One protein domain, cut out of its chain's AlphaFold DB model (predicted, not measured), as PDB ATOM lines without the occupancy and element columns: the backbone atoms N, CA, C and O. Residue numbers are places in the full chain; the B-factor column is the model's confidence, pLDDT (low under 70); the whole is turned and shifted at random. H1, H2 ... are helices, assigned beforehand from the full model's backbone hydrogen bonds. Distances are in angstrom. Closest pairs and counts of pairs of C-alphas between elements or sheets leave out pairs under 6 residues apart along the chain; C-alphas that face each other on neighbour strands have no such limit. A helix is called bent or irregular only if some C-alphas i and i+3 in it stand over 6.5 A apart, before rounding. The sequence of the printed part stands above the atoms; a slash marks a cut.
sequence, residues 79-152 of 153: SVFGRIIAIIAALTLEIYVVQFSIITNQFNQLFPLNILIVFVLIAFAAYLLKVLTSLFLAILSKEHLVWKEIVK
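Overview. This is residues 79 to 152 of the 153 residues of an uncharacterized protein of Prevotella sp. CAG:592 (UniProt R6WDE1). One long helix, H2, makes the longest axis, and the second arm of a bent helix, H1b, crosses its middle part slantingly; the first arm, H1a, turns away from there, and its residues 79 to 86 stick out. Beyond the far end of H2 the last stretch folds back, and the four-residue helix H3 sits over the second half of H2. The printed part has 74 residues with three named helices, in the order H1, H2, H3, and no named strand; the class is all helix. The whole is loose, with a radius of gyration of the C-alphas of 15.1 A, and flat, spanning 48 by 31 by 16 A.

Along the chain. Find C-alpha 79 at (-84.215, 65.936, 118.170), where H1, residues 79 to 102, begins. By its hydrogen bonds it was assigned as one helix, but it is bent: C-alphas 90 and 93 are 7.3 A apart. Its arm H1a, residues 79 to 90, is 16.4 A long, and its arm H1b, residues 93 to 102, is 14.8 A long. H1b is itself irregular, with C-alphas 97 and 100 at 7.1 A. Look next at C-alpha 113 at (-67.917, 46.063, 104.485); from there H2, residues 113 to 141, runs 42.2 A to C-alpha 141 at (-73.442, 86.937, 95.580). H3, residues 147 to 150, follows and ends at C-alpha 150 at (-71.243, 77.363, 104.712).

Arrangement. Starting from the first residue, you meet H1a, which is apart from H2 and from H3. The lines of H1a and H1b stand at a steep tilt of 67 degrees, only just short of about perpendicular. H1b touches H2, with residues 118 to 130 of H2 alone; the closest C-alphas are those of Glu 94 and Ala 126, 4.9 A apart. These two run opposite ways at a steep tilt of 53 degrees. H2 and H3 only just touch, with 3 pairs of C-alphas within 8 A, and H2 does so with residues 131 to 135 alone; the closest C-alphas are those of Ser 134 and Ile 150, 5.7 A apart. H1b and H3 are apart. In H2 every O i to N i+4 pair is within hydrogen-bond range, against 7 of 8 in H1a and 4 of 6 in H1b; H3 is too short for such a pair, and its 1 pair of O i to N i+3 is within range.

Size, cuts and confidence. The C-alphas farthest apart are those of Gln 109 and Lys 142, at 48.5 A. The printed part has no cut. The link from H1 to H2 is short, with 10 residues, and the link from H2 to H3 is tight, with 5. Residues 108 to 113 and 139 to 144 stand free, as do residues 79 to 86. In the B-factor column the mean pLDDT of the printed part is 82.6, and residues 142 to 152 are under 70.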
ATOM      1  N   SER A  79     -85.386  65.068 118.387       72.88
ATOM      2  CA  SER A  79     -84.215  65.936 118.170       72.88
ATOM      3  C   SER A  79     -83.067  65.282 117.397       72.88
ATOM      4  O   SER A  79     -82.400  65.953 116.614       72.88
ATOM      5  N   VAL A  80     -82.832  63.983 117.589       82.31
ATOM      6  CA  VAL A  80     -81.765  63.246 116.894       82.31
ATOM      7  C   VAL A  80     -82.220  62.804 115.505       82.31
ATOM      8  O   VAL A  80     -81.544  63.075 114.516       82.31
ATOM      9  N   PHE A  81     -83.387  62.166 115.411       79.12
ATOM     10  CA  PHE A  81     -83.881  61.596 114.157       79.12
ATOM     11  C   PHE A  81     -84.234  62.679 113.129       79.12
ATOM     12  O   PHE A  81     -83.842  62.578 111.969       79.12
ATOM     13  N   GLY A  82     -84.873  63.768 113.569       81.69
ATOM     14  CA  GLY A  82     -85.174  64.917 112.717       81.69
ATOM     15  C   GLY A  82     -83.915  65.585 112.161       81.69
ATOM     16  O   GLY A  82     -83.888  65.943 110.986       81.69
ATOM     17  N   ARG A  83     -82.839  65.686 112.960       83.12
ATOM     18  CA  ARG A  83     -81.541  66.209 112.494       83.12
ATOM     19  C   ARG A  83     -80.897  65.303 111.454       83.12
ATOM     20  O   ARG A  83     -80.434  65.805 110.439       83.12
ATOM     21  N   ILE A  84     -80.893  63.989 111.675       83.88
ATOM     22  CA  ILE A  84     -80.339  63.031 110.706       83.88
ATOM     23  C   ILE A  84     -81.100  63.117 109.380       83.88
ATOM     24  O   ILE A  84     -80.476  63.220 108.328       83.88
ATOM     25  N   ILE A  85     -82.437  63.136 109.417       83.25
ATOM     26  CA  ILE A  85     -83.246  63.271 108.200       83.25
ATOM     27  C   ILE A  85     -82.971  64.606 107.506       83.25
ATOM     28  O   ILE A  85     -82.838  64.622 106.287       83.25
ATOM     29  N   ALA A  86     -82.864  65.708 108.255       82.62
ATOM     30  CA  ALA A  86     -82.557  67.020 107.690       82.62
ATOM     31  C   ALA A  86     -81.188  67.036 106.997       82.62
ATOM     32  O   ALA A  86     -81.097  67.493 105.861       82.62
ATOM     33  N   ILE A  87     -80.162  66.460 107.630       83.25
ATOM     34  CA  ILE A  87     -78.818  66.319 107.057       83.25
ATOM     35  C   ILE A  87     -78.872  65.510 105.759       83.25
ATOM     36  O   ILE A  87     -78.350  65.947 104.737       83.25
ATOM     37  N   ILE A  88     -79.536  64.351 105.779       84.75
ATOM     38  CA  ILE A  88     -79.670  63.499 104.592       84.75
ATOM     39  C   ILE A  88     -80.401  64.262 103.488       84.75
ATOM     40  O   ILE A  88     -79.889  64.339 102.376       84.75
ATOM     41  N   ALA A  89     -81.552  64.870 103.794       84.31
ATOM     42  CA  ALA A  89     -82.336  65.669 102.855       84.31
ATOM     43  C   ALA A  89     -81.487  66.773 102.213       84.31
ATOM     44  O   ALA A  89     -81.497  66.919 100.991       84.31
ATOM     45  N   ALA A  90     -80.702  67.484 103.024       84.12
ATOM     46  CA  ALA A  90     -79.856  68.582 102.593       84.12
ATOM     47  C   ALA A  90     -78.597  68.147 101.824       84.12
ATOM     48  O   ALA A  90     -77.954  69.022 101.254       84.12
ATOM     49  N   LEU A  91     -78.219  66.862 101.848       87.50
ATOM     50  CA  LEU A  91     -77.106  66.296 101.067       87.50
ATOM     51  C   LEU A  91     -77.570  65.441  99.881       87.50
ATOM     52  O   LEU A  91     -76.744  65.000  99.082       87.50
ATOM     53  N   THR A  92     -78.867  65.130  99.774       89.06
ATOM     54  CA  THR A  92     -79.359  64.174  98.766       89.06
ATOM     55  C   THR A  92     -79.020  64.581  97.336       89.06
ATOM     56  O   THR A  92     -78.744  63.710  96.511       89.06
ATOM     57  N   LEU A  93     -79.016  65.881  97.035       88.06
ATOM     58  CA  LEU A  93     -78.721  66.380  95.697       88.06
ATOM     59  C   LEU A  93     -77.236  66.204  95.364       88.06
ATOM     60  O   LEU A  93     -76.892  65.718  94.290       88.06
ATOM     61  N   GLU A  94     -76.354  66.531  96.296       91.25
ATOM     62  CA  GLU A  94     -74.909  66.405  96.138       91.25
ATOM     63  C   GLU A  94     -74.488  64.934  96.067       91.25
ATOM     64  O   GLU A  94     -73.693  64.559  95.205       91.25
ATOM     65  N   ILE A  95     -75.089  64.075  96.898       91.50
ATOM     66  CA  ILE A  95     -74.922  62.618  96.816       91.50
ATOM     67  C   ILE A  95     -75.341  62.119  95.431       91.50
ATOM     68  O   ILE A  95     -74.611  61.342  94.813       91.50
ATOM     69  N   TYR A  96     -76.484  62.585  94.917       89.44
ATOM     70  CA  TYR A  96     -76.981  62.181  93.604       89.44
ATOM     71  C   TYR A  96     -76.006  62.528  92.469       89.44
ATOM     72  O   TYR A  96     -75.857  61.740  91.534       89.44
ATOM     73  N   VAL A  97     -75.332  63.677  92.561       90.81
ATOM     74  CA  VAL A  97     -74.336  64.119  91.574       90.81
ATOM     75  C   VAL A  97     -73.048  63.298  91.671       90.81
ATOM     76  O   VAL A  97     -72.522  62.858  90.653       90.81
ATOM     77  N   VAL A  98     -72.541  63.063  92.883       91.25
ATOM     78  CA  VAL A  98     -71.203  62.483  93.093       91.25
ATOM     79  C   VAL A  98     -71.188  60.952  93.036       91.25
ATOM     80  O   VAL A  98     -70.164  60.360  92.690       91.25
ATOM     81  N   GLN A  99     -72.309  60.287  93.338       89.69
ATOM     82  CA  GLN A  99     -72.370  58.822  93.461       89.69
ATOM     83  C   GLN A  99     -71.790  58.079  92.247       89.69
ATOM     84  O   GLN A  99     -71.031  57.128  92.424       89.69
ATOM     85  N   PHE A 100     -72.081  58.520  91.020       86.38
ATOM     86  CA  PHE A 100     -71.671  57.802  89.808       86.38
ATOM     87  C   PHE A 100     -70.161  57.833  89.577       86.38
ATOM     88  O   PHE A 100     -69.624  56.918  88.962       86.38
ATOM     89  N   SER A 101     -69.471  58.852  90.090       87.19
ATOM     90  CA  SER A 101     -68.016  58.967  89.982       87.19
ATOM     91  C   SER A 101     -67.274  58.174  91.059       87.19
ATOM     92  O   SER A 101     -66.103  57.861  90.873       87.19
ATOM     93  N   ILE A 102     -67.930  57.864  92.184       87.38
ATOM     94  CA  ILE A 102     -67.290  57.231  93.351       87.38
ATOM     95  C   ILE A 102     -67.622  55.745  93.486       87.38
ATOM     96  O   ILE A 102     -66.829  55.000  94.067       87.38
ATOM     97  N   ILE A 103     -68.747  55.280  92.933       86.62
ATOM     98  CA  ILE A 103     -69.065  53.849  92.900       86.62
ATOM     99  C   ILE A 103     -67.931  53.106  92.180       86.62
ATOM    100  O   ILE A 103     -67.709  53.271  90.983       86.62
ATOM    101  N   THR A 104     -67.209  52.278  92.937       82.69
ATOM    102  CA  THR A 104     -66.034  51.551  92.459       82.69
ATOM    103  C   THR A 104     -66.065  50.098  92.911       82.69
ATOM    104  O   THR A 104     -66.449  49.783  94.039       82.69
ATOM    105  N   ASN A 105     -65.610  49.205  92.033       83.56
ATOM    106  CA  ASN A 105     -65.543  47.765  92.294       83.56
ATOM    107  C   ASN A 105     -64.210  47.329  92.928       83.56
ATOM    108  O   ASN A 105     -64.006  46.144  93.180       83.56
ATOM    109  N   GLN A 106     -63.305  48.271  93.209       82.75
ATOM    110  CA  GLN A 106     -61.973  47.999  93.768       82.75
ATOM    111  C   GLN A 106     -62.042  47.294  95.137       82.75
ATOM    112  O   GLN A 106     -61.226  46.430  95.436       82.75
ATOM    113  N   PHE A 107     -63.059  47.600  95.951       79.56
ATOM    114  CA  PHE A 107     -63.205  47.057  97.306       79.56
ATOM    115  C   PHE A 107     -64.033  45.767  97.383       79.56
ATOM    116  O   PHE A 107     -64.408  45.350  98.475       79.56
ATOM    117  N   ASN A 108     -64.342  45.107  96.261       83.94
ATOM    118  CA  ASN A 108     -65.281  43.976  96.248       83.94
ATOM    119  C   ASN A 108     -64.828  42.765  97.091       83.94
ATOM    120  O   ASN A 108     -65.653  41.966  97.523       83.94
ATOM    121  N   GLN A 109     -63.527  42.656  97.374       85.94
ATOM    122  CA  GLN A 109     -62.955  41.612  98.233       85.94
ATOM    123  C   GLN A 109     -63.347  41.748  99.714       85.94
ATOM    124  O   GLN A 109     -63.287  40.772 100.452       85.94
ATOM    125  N   LEU A 110     -63.770  42.938 100.152       85.50
ATOM    126  CA  LEU A 110     -64.143  43.237 101.539       85.50
ATOM    127  C   LEU A 110     -65.657  43.127 101.776       85.50
ATOM    128  O   LEU A 110     -66.194  43.793 102.657       85.50
ATOM    129  N   PHE A 111     -66.380  42.349 100.968       82.81
ATOM    130  CA  PHE A 111     -67.827  42.199 101.120       82.81
ATOM    131  C   PHE A 111     -68.182  41.613 102.503       82.81
ATOM    132  O   PHE A 111     -67.576  40.617 102.901       82.81
ATOM    133  N   PRO A 112     -69.151  42.182 103.254       83.75
ATOM    134  CA  PRO A 112     -70.078  43.271 102.897       83.75
ATOM    135  C   PRO A 112     -69.620  44.684 103.315       83.75
ATOM    136  O   PRO A 112     -70.333  45.665 103.100       83.75
ATOM    137  N   LEU A 113     -68.450  44.808 103.944       88.44
ATOM    138  CA  LEU A 113     -67.917  46.063 104.485       88.44
ATOM    139  C   LEU A 113     -67.581  47.089 103.384       88.44
ATOM    140  O   LEU A 113     -67.617  48.296 103.623       88.44
ATOM    141  N   ASN A 114     -67.347  46.623 102.157       88.62
ATOM    142  CA  ASN A 114     -67.182  47.458 100.967       88.62
ATOM    143  C   ASN A 114     -68.338  48.449 100.742       88.62
ATOM    144  O   ASN A 114     -68.083  49.592 100.370       88.62
ATOM    145  N   ILE A 115     -69.585  48.050 101.014       87.75
ATOM    146  CA  ILE A 115     -70.767  48.910 100.863       87.75
ATOM    147  C   ILE A 115     -70.666  50.101 101.816       87.75
ATOM    148  O   ILE A 115     -70.907  51.238 101.416       87.75
ATOM    149  N   LEU A 116     -70.265  49.848 103.064       89.06
ATOM    150  CA  LEU A 116     -70.126  50.890 104.076       89.06
ATOM    151  C   LEU A 116     -68.985  51.850 103.718       89.06
ATOM    152  O   LEU A 116     -69.175  53.062 103.793       89.06
ATOM    153  N   ILE A 117     -67.839  51.333 103.259       88.56
ATOM    154  CA  ILE A 117     -66.708  52.163 102.810       88.56
ATOM    155  C   ILE A 117     -67.124  53.073 101.650       88.56
ATOM    156  O   ILE A 117     -66.921  54.285 101.712       88.56
ATOM    157  N   VAL A 118     -67.724  52.508 100.597       90.44
ATOM    158  CA  VAL A 118     -68.143  53.279  99.416       90.44
ATOM    159  C   VAL A 118     -69.201  54.316  99.797       90.44
ATOM    160  O   VAL A 118     -69.127  55.454  99.342       90.44
ATOM    161  N   PHE A 119     -70.137  53.974 100.686       89.38
ATOM    162  CA  PHE A 119     -71.127  54.926 101.188       89.38
ATOM    163  C   PHE A 119     -70.483  56.104 101.935       89.38
ATOM    164  O   PHE A 119     -70.836  57.256 101.678       89.38
ATOM    165  N   VAL A 120     -69.505  55.842 102.810       89.50
ATOM    166  CA  VAL A 120     -68.763  56.898 103.521       89.50
ATOM    167  C   VAL A 120     -68.000  57.792 102.541       89.50
ATOM    168  O   VAL A 120     -68.027  59.011 102.693       89.50
ATOM    169  N   LEU A 121     -67.378  57.220 101.504       90.38
ATOM    170  CA  LEU A 121     -66.691  57.991 100.460       90.38
ATOM    171  C   LEU A 121     -67.653  58.907  99.692       90.38
ATOM    172  O   LEU A 121     -67.338  60.075  99.472       90.38
ATOM    173  N   ILE A 122     -68.835  58.402  99.327       91.88
ATOM    174  CA  ILE A 122     -69.874  59.197  98.658       91.88
ATOM    175  C   ILE A 122     -70.335  60.342  99.566       91.88
ATOM    176  O   ILE A 122     -70.385  61.486  99.123       91.88
ATOM    177  N   ALA A 123     -70.636  60.057 100.836       89.50
ATOM    178  CA  ALA A 123     -71.083  61.068 101.792       89.50
ATOM    179  C   ALA A 123     -70.017  62.152 102.024       89.50
ATOM    180  O   ALA A 123     -70.334  63.343 102.045       89.50
ATOM    181  N   PHE A 124     -68.749  61.752 102.142       90.12
ATOM    182  CA  PHE A 124     -67.626  62.673 102.298       90.12
ATOM    183  C   PHE A 124     -67.463  63.588 101.080       90.12
ATOM    184  O   PHE A 124     -67.370  64.807 101.219       90.12
ATOM    185  N   ALA A 125     -67.477  63.024  99.875       91.69
ATOM    186  CA  ALA A 125     -67.327  63.807  98.659       91.69
ATOM    187  C   ALA A 125     -68.541  64.710  98.376       91.69
ATOM    188  O   ALA A 125     -68.367  65.837  97.918       91.69
ATOM    189  N   ALA A 126     -69.757  64.267  98.713       91.31
ATOM    190  CA  ALA A 126     -70.956  65.101  98.657       91.31
ATOM    191  C   ALA A 126     -70.860  66.304  99.609       91.31
ATOM    192  O   ALA A 126     -71.194  67.423  99.227       91.31
ATOM    193  N   TYR A 127     -70.344  66.097 100.824       89.75
ATOM    194  CA  TYR A 127     -70.097  67.186 101.765       89.75
ATOM    195  C   TYR A 127     -69.072  68.198 101.225       89.75
ATOM    196  O   TYR A 127     -69.316  69.403 101.276       89.75
ATOM    197  N   LEU A 128     -67.964  67.729 100.638       90.06
ATOM    198  CA  LEU A 128     -66.988  68.612  99.987       90.06
ATOM    199  C   LEU A 128     -67.610  69.410  98.836       90.06
ATOM    200  O   LEU A 128     -67.399  70.621  98.744       90.06
ATOM    201  N   LEU A 129     -68.404  68.754  97.984       90.38
ATOM    202  CA  LEU A 129     -69.099  69.414  96.880       90.38
ATOM    203  C   LEU A 129     -70.054  70.501  97.390       90.38
ATOM    204  O   LEU A 129     -70.102  71.590  96.816       90.38
ATOM    205  N   LYS A 130     -70.774  70.233  98.483       88.44
ATOM    206  CA  LYS A 130     -71.671  71.204  99.114       88.44
ATOM    207  C   LYS A 130     -70.917  72.443  99.589       88.44
ATOM    208  O   LYS A 130     -71.286  73.553  99.219       88.44
ATOM    209  N   VAL A 131     -69.818  72.256 100.322       86.81
ATOM    210  CA  VAL A 131     -68.969  73.363 100.799       86.81
ATOM    211  C   VAL A 131     -68.432  74.194  99.630       86.81
ATOM    212  O   VAL A 131     -68.499  75.421  99.673       86.81
ATOM    213  N   LEU A 132     -67.951  73.549  98.562       88.25
ATOM    214  CA  LEU A 132     -67.473  74.244  97.362       88.25
ATOM    215  C   LEU A 132     -68.584  75.038  96.669       88.25
ATOM    216  O   LEU A 132     -68.363  76.178  96.266       88.25
ATOM    217  N   THR A 133     -69.782  74.462  96.565       87.19
ATOM    218  CA  THR A 133     -70.944  75.116  95.949       87.19
ATOM    219  C   THR A 133     -71.377  76.334  96.763       87.19
ATOM    220  O   THR A 133     -71.588  77.408  96.202       87.19
ATOM    221  N   SER A 134     -71.433  76.208  98.090       84.44
ATOM    222  CA  SER A 134     -71.735  77.315  98.998       84.44
ATOM    223  C   SER A 134     -70.675  78.421  98.944       84.44
ATOM    224  O   SER A 134     -71.031  79.596  98.909       84.44
ATOM    225  N   LEU A 135     -69.385  78.072  98.872       85.25
ATOM    226  CA  LEU A 135     -68.304  79.050  98.690       85.25
ATOM    227  C   LEU A 135     -68.422  79.784  97.352       85.25
ATOM    228  O   LEU A 135     -68.300  81.006  97.305       85.25
ATOM    229  N   PHE A 136     -68.691  79.053  96.271       87.00
ATOM    230  CA  PHE A 136     -68.855  79.633  94.942       87.00
ATOM    231  C   PHE A 136     -70.044  80.603  94.885       87.00
ATOM    232  O   PHE A 136     -69.914  81.710  94.361       87.00
ATOM    233  N   LEU A 137     -71.179  80.228  95.486       85.00
ATOM    234  CA  LEU A 137     -72.353  81.094  95.603       85.00
ATOM    235  C   LEU A 137     -72.065  82.353  96.428       85.00
ATOM    236  O   LEU A 137     -72.467  83.439  96.021       85.00
ATOM    237  N   ALA A 138     -71.328  82.236  97.534       82.69
ATOM    238  CA  ALA A 138     -70.970  83.386  98.365       82.69
ATOM    239  C   ALA A 138     -70.051  84.379  97.629       82.69
ATOM    240  O   ALA A 138     -70.256  85.590  97.710       82.69
ATOM    241  N   ILE A 139     -69.080  83.874  96.857       84.56
ATOM    242  CA  ILE A 139     -68.211  84.703  96.004       84.56
ATOM    243  C   ILE A 139     -69.042  85.440  94.944       84.56
ATOM    244  O   ILE A 139     -68.840  86.635  94.723       84.56
ATOM    245  N   LEU A 140     -69.990  84.748  94.303       85.38
ATOM    246  CA  LEU A 140     -70.828  85.322  93.250       85.38
ATOM    247  C   LEU A 140     -71.832  86.351  93.791       85.38
ATOM    248  O   LEU A 140     -72.058  87.382  93.158       85.38
ATOM    249  N   SER A 141     -72.409  86.093  94.968       77.94
ATOM    250  CA  SER A 141     -73.442  86.937  95.580       77.94
ATOM    251  C   SER A 141     -72.895  88.190  96.285       77.94
ATOM    252  O   SER A 141     -73.680  89.017  96.742       77.94
ATOM    253  N   LYS A 142     -71.563  88.366  96.370       65.50
ATOM    254  CA  LYS A 142     -70.892  89.467  97.106       65.50
ATOM    255  C   LYS A 142     -71.396  89.644  98.550       65.50
ATOM    256  O   LYS A 142     -71.361  90.746  99.096       65.50
ATOM    257  N   GLU A 143     -71.881  88.570  99.159       62.69
ATOM    258  CA  GLU A 143     -72.442  88.575 100.506       62.69
ATOM    259  C   GLU A 143     -71.311  88.418 101.536       62.69
ATOM    260  O   GLU A 143     -70.247  87.867 101.234       62.69
ATOM    261  N   HIS A 144     -71.488  88.936 102.754       57.81
ATOM    262  CA  HIS A 144     -70.475  88.803 103.803       57.81
ATOM    263  C   HIS A 144     -70.276  87.315 104.125       57.81
ATOM    264  O   HIS A 144     -71.227  86.630 104.485       57.81
ATOM    265  N   LEU A 145     -69.048  86.807 103.990       58.19
ATOM    266  CA  LEU A 145     -68.718  85.392 104.190       58.19
ATOM    267  C   LEU A 145     -68.996  84.942 105.637       58.19
ATOM    268  O   LEU A 145     -68.126  85.026 106.508       58.19
ATOM    269  N   VAL A 146     -70.195  84.420 105.904       62.06
ATOM    270  CA  VAL A 146     -70.536  83.781 107.181       62.06
ATOM    271  C   VAL A 146     -70.168  82.297 107.110       62.06
ATOM    272  O   VAL A 146     -70.973  81.433 106.774       62.06
ATOM    273  N   TRP A 147     -68.928  81.968 107.480       57.81
ATOM    274  CA  TRP A 147     -68.393  80.592 107.516       57.81
ATOM    275  C   TRP A 147     -69.275  79.586 108.269       57.81
ATOM    276  O   TRP A 147     -69.304  78.398 107.949       57.81
ATOM    277  N   LYS A 148     -70.019  80.074 109.266       61.50
ATOM    278  CA  LYS A 148     -70.928  79.273 110.087       61.50
ATOM    279  C   LYS A 148     -72.142  78.756 109.313       61.50
ATOM    280  O   LYS A 148     -72.742  77.788 109.761       61.50
ATOM    281  N   GLU A 149     -72.500  79.385 108.196       61.69
ATOM    282  CA  GLU A 149     -73.597  78.964 107.317       61.69
ATOM    283  C   GLU A 149     -73.111  78.005 106.231       61.69
ATOM    284  O   GLU A 149     -73.793  77.035 105.925       61.69
ATOM    285  N   ILE A 150     -71.885  78.204 105.738       59.66
ATOM    286  CA  ILE A 150     -71.243  77.363 104.712       59.66
ATOM    287  C   ILE A 150     -70.993  75.935 105.222       59.66
ATOM    288  O   ILE A 150     -71.112  74.967 104.476       59.66
ATOM    289  N   VAL A 151     -70.649  75.801 106.505       61.44
ATOM    290  CA  VAL A 151     -70.346  74.511 107.153       61.44
ATOM    291  C   VAL A 151     -71.602  73.851 107.738       61.44
ATOM    292  O   VAL A 151     -71.570  72.692 108.153       61.44
ATOM    293  N   LYS A 152     -72.729  74.570 107.798       61.97
ATOM    294  CA  LYS A 152     -73.942  74.054 108.428       61.97
ATOM    295  C   LYS A 152     -74.650  73.090 107.483       61.97
ATOM    296  O   LYS A 152     -75.072  73.462 106.391       61.97
TER     297      LYS A 152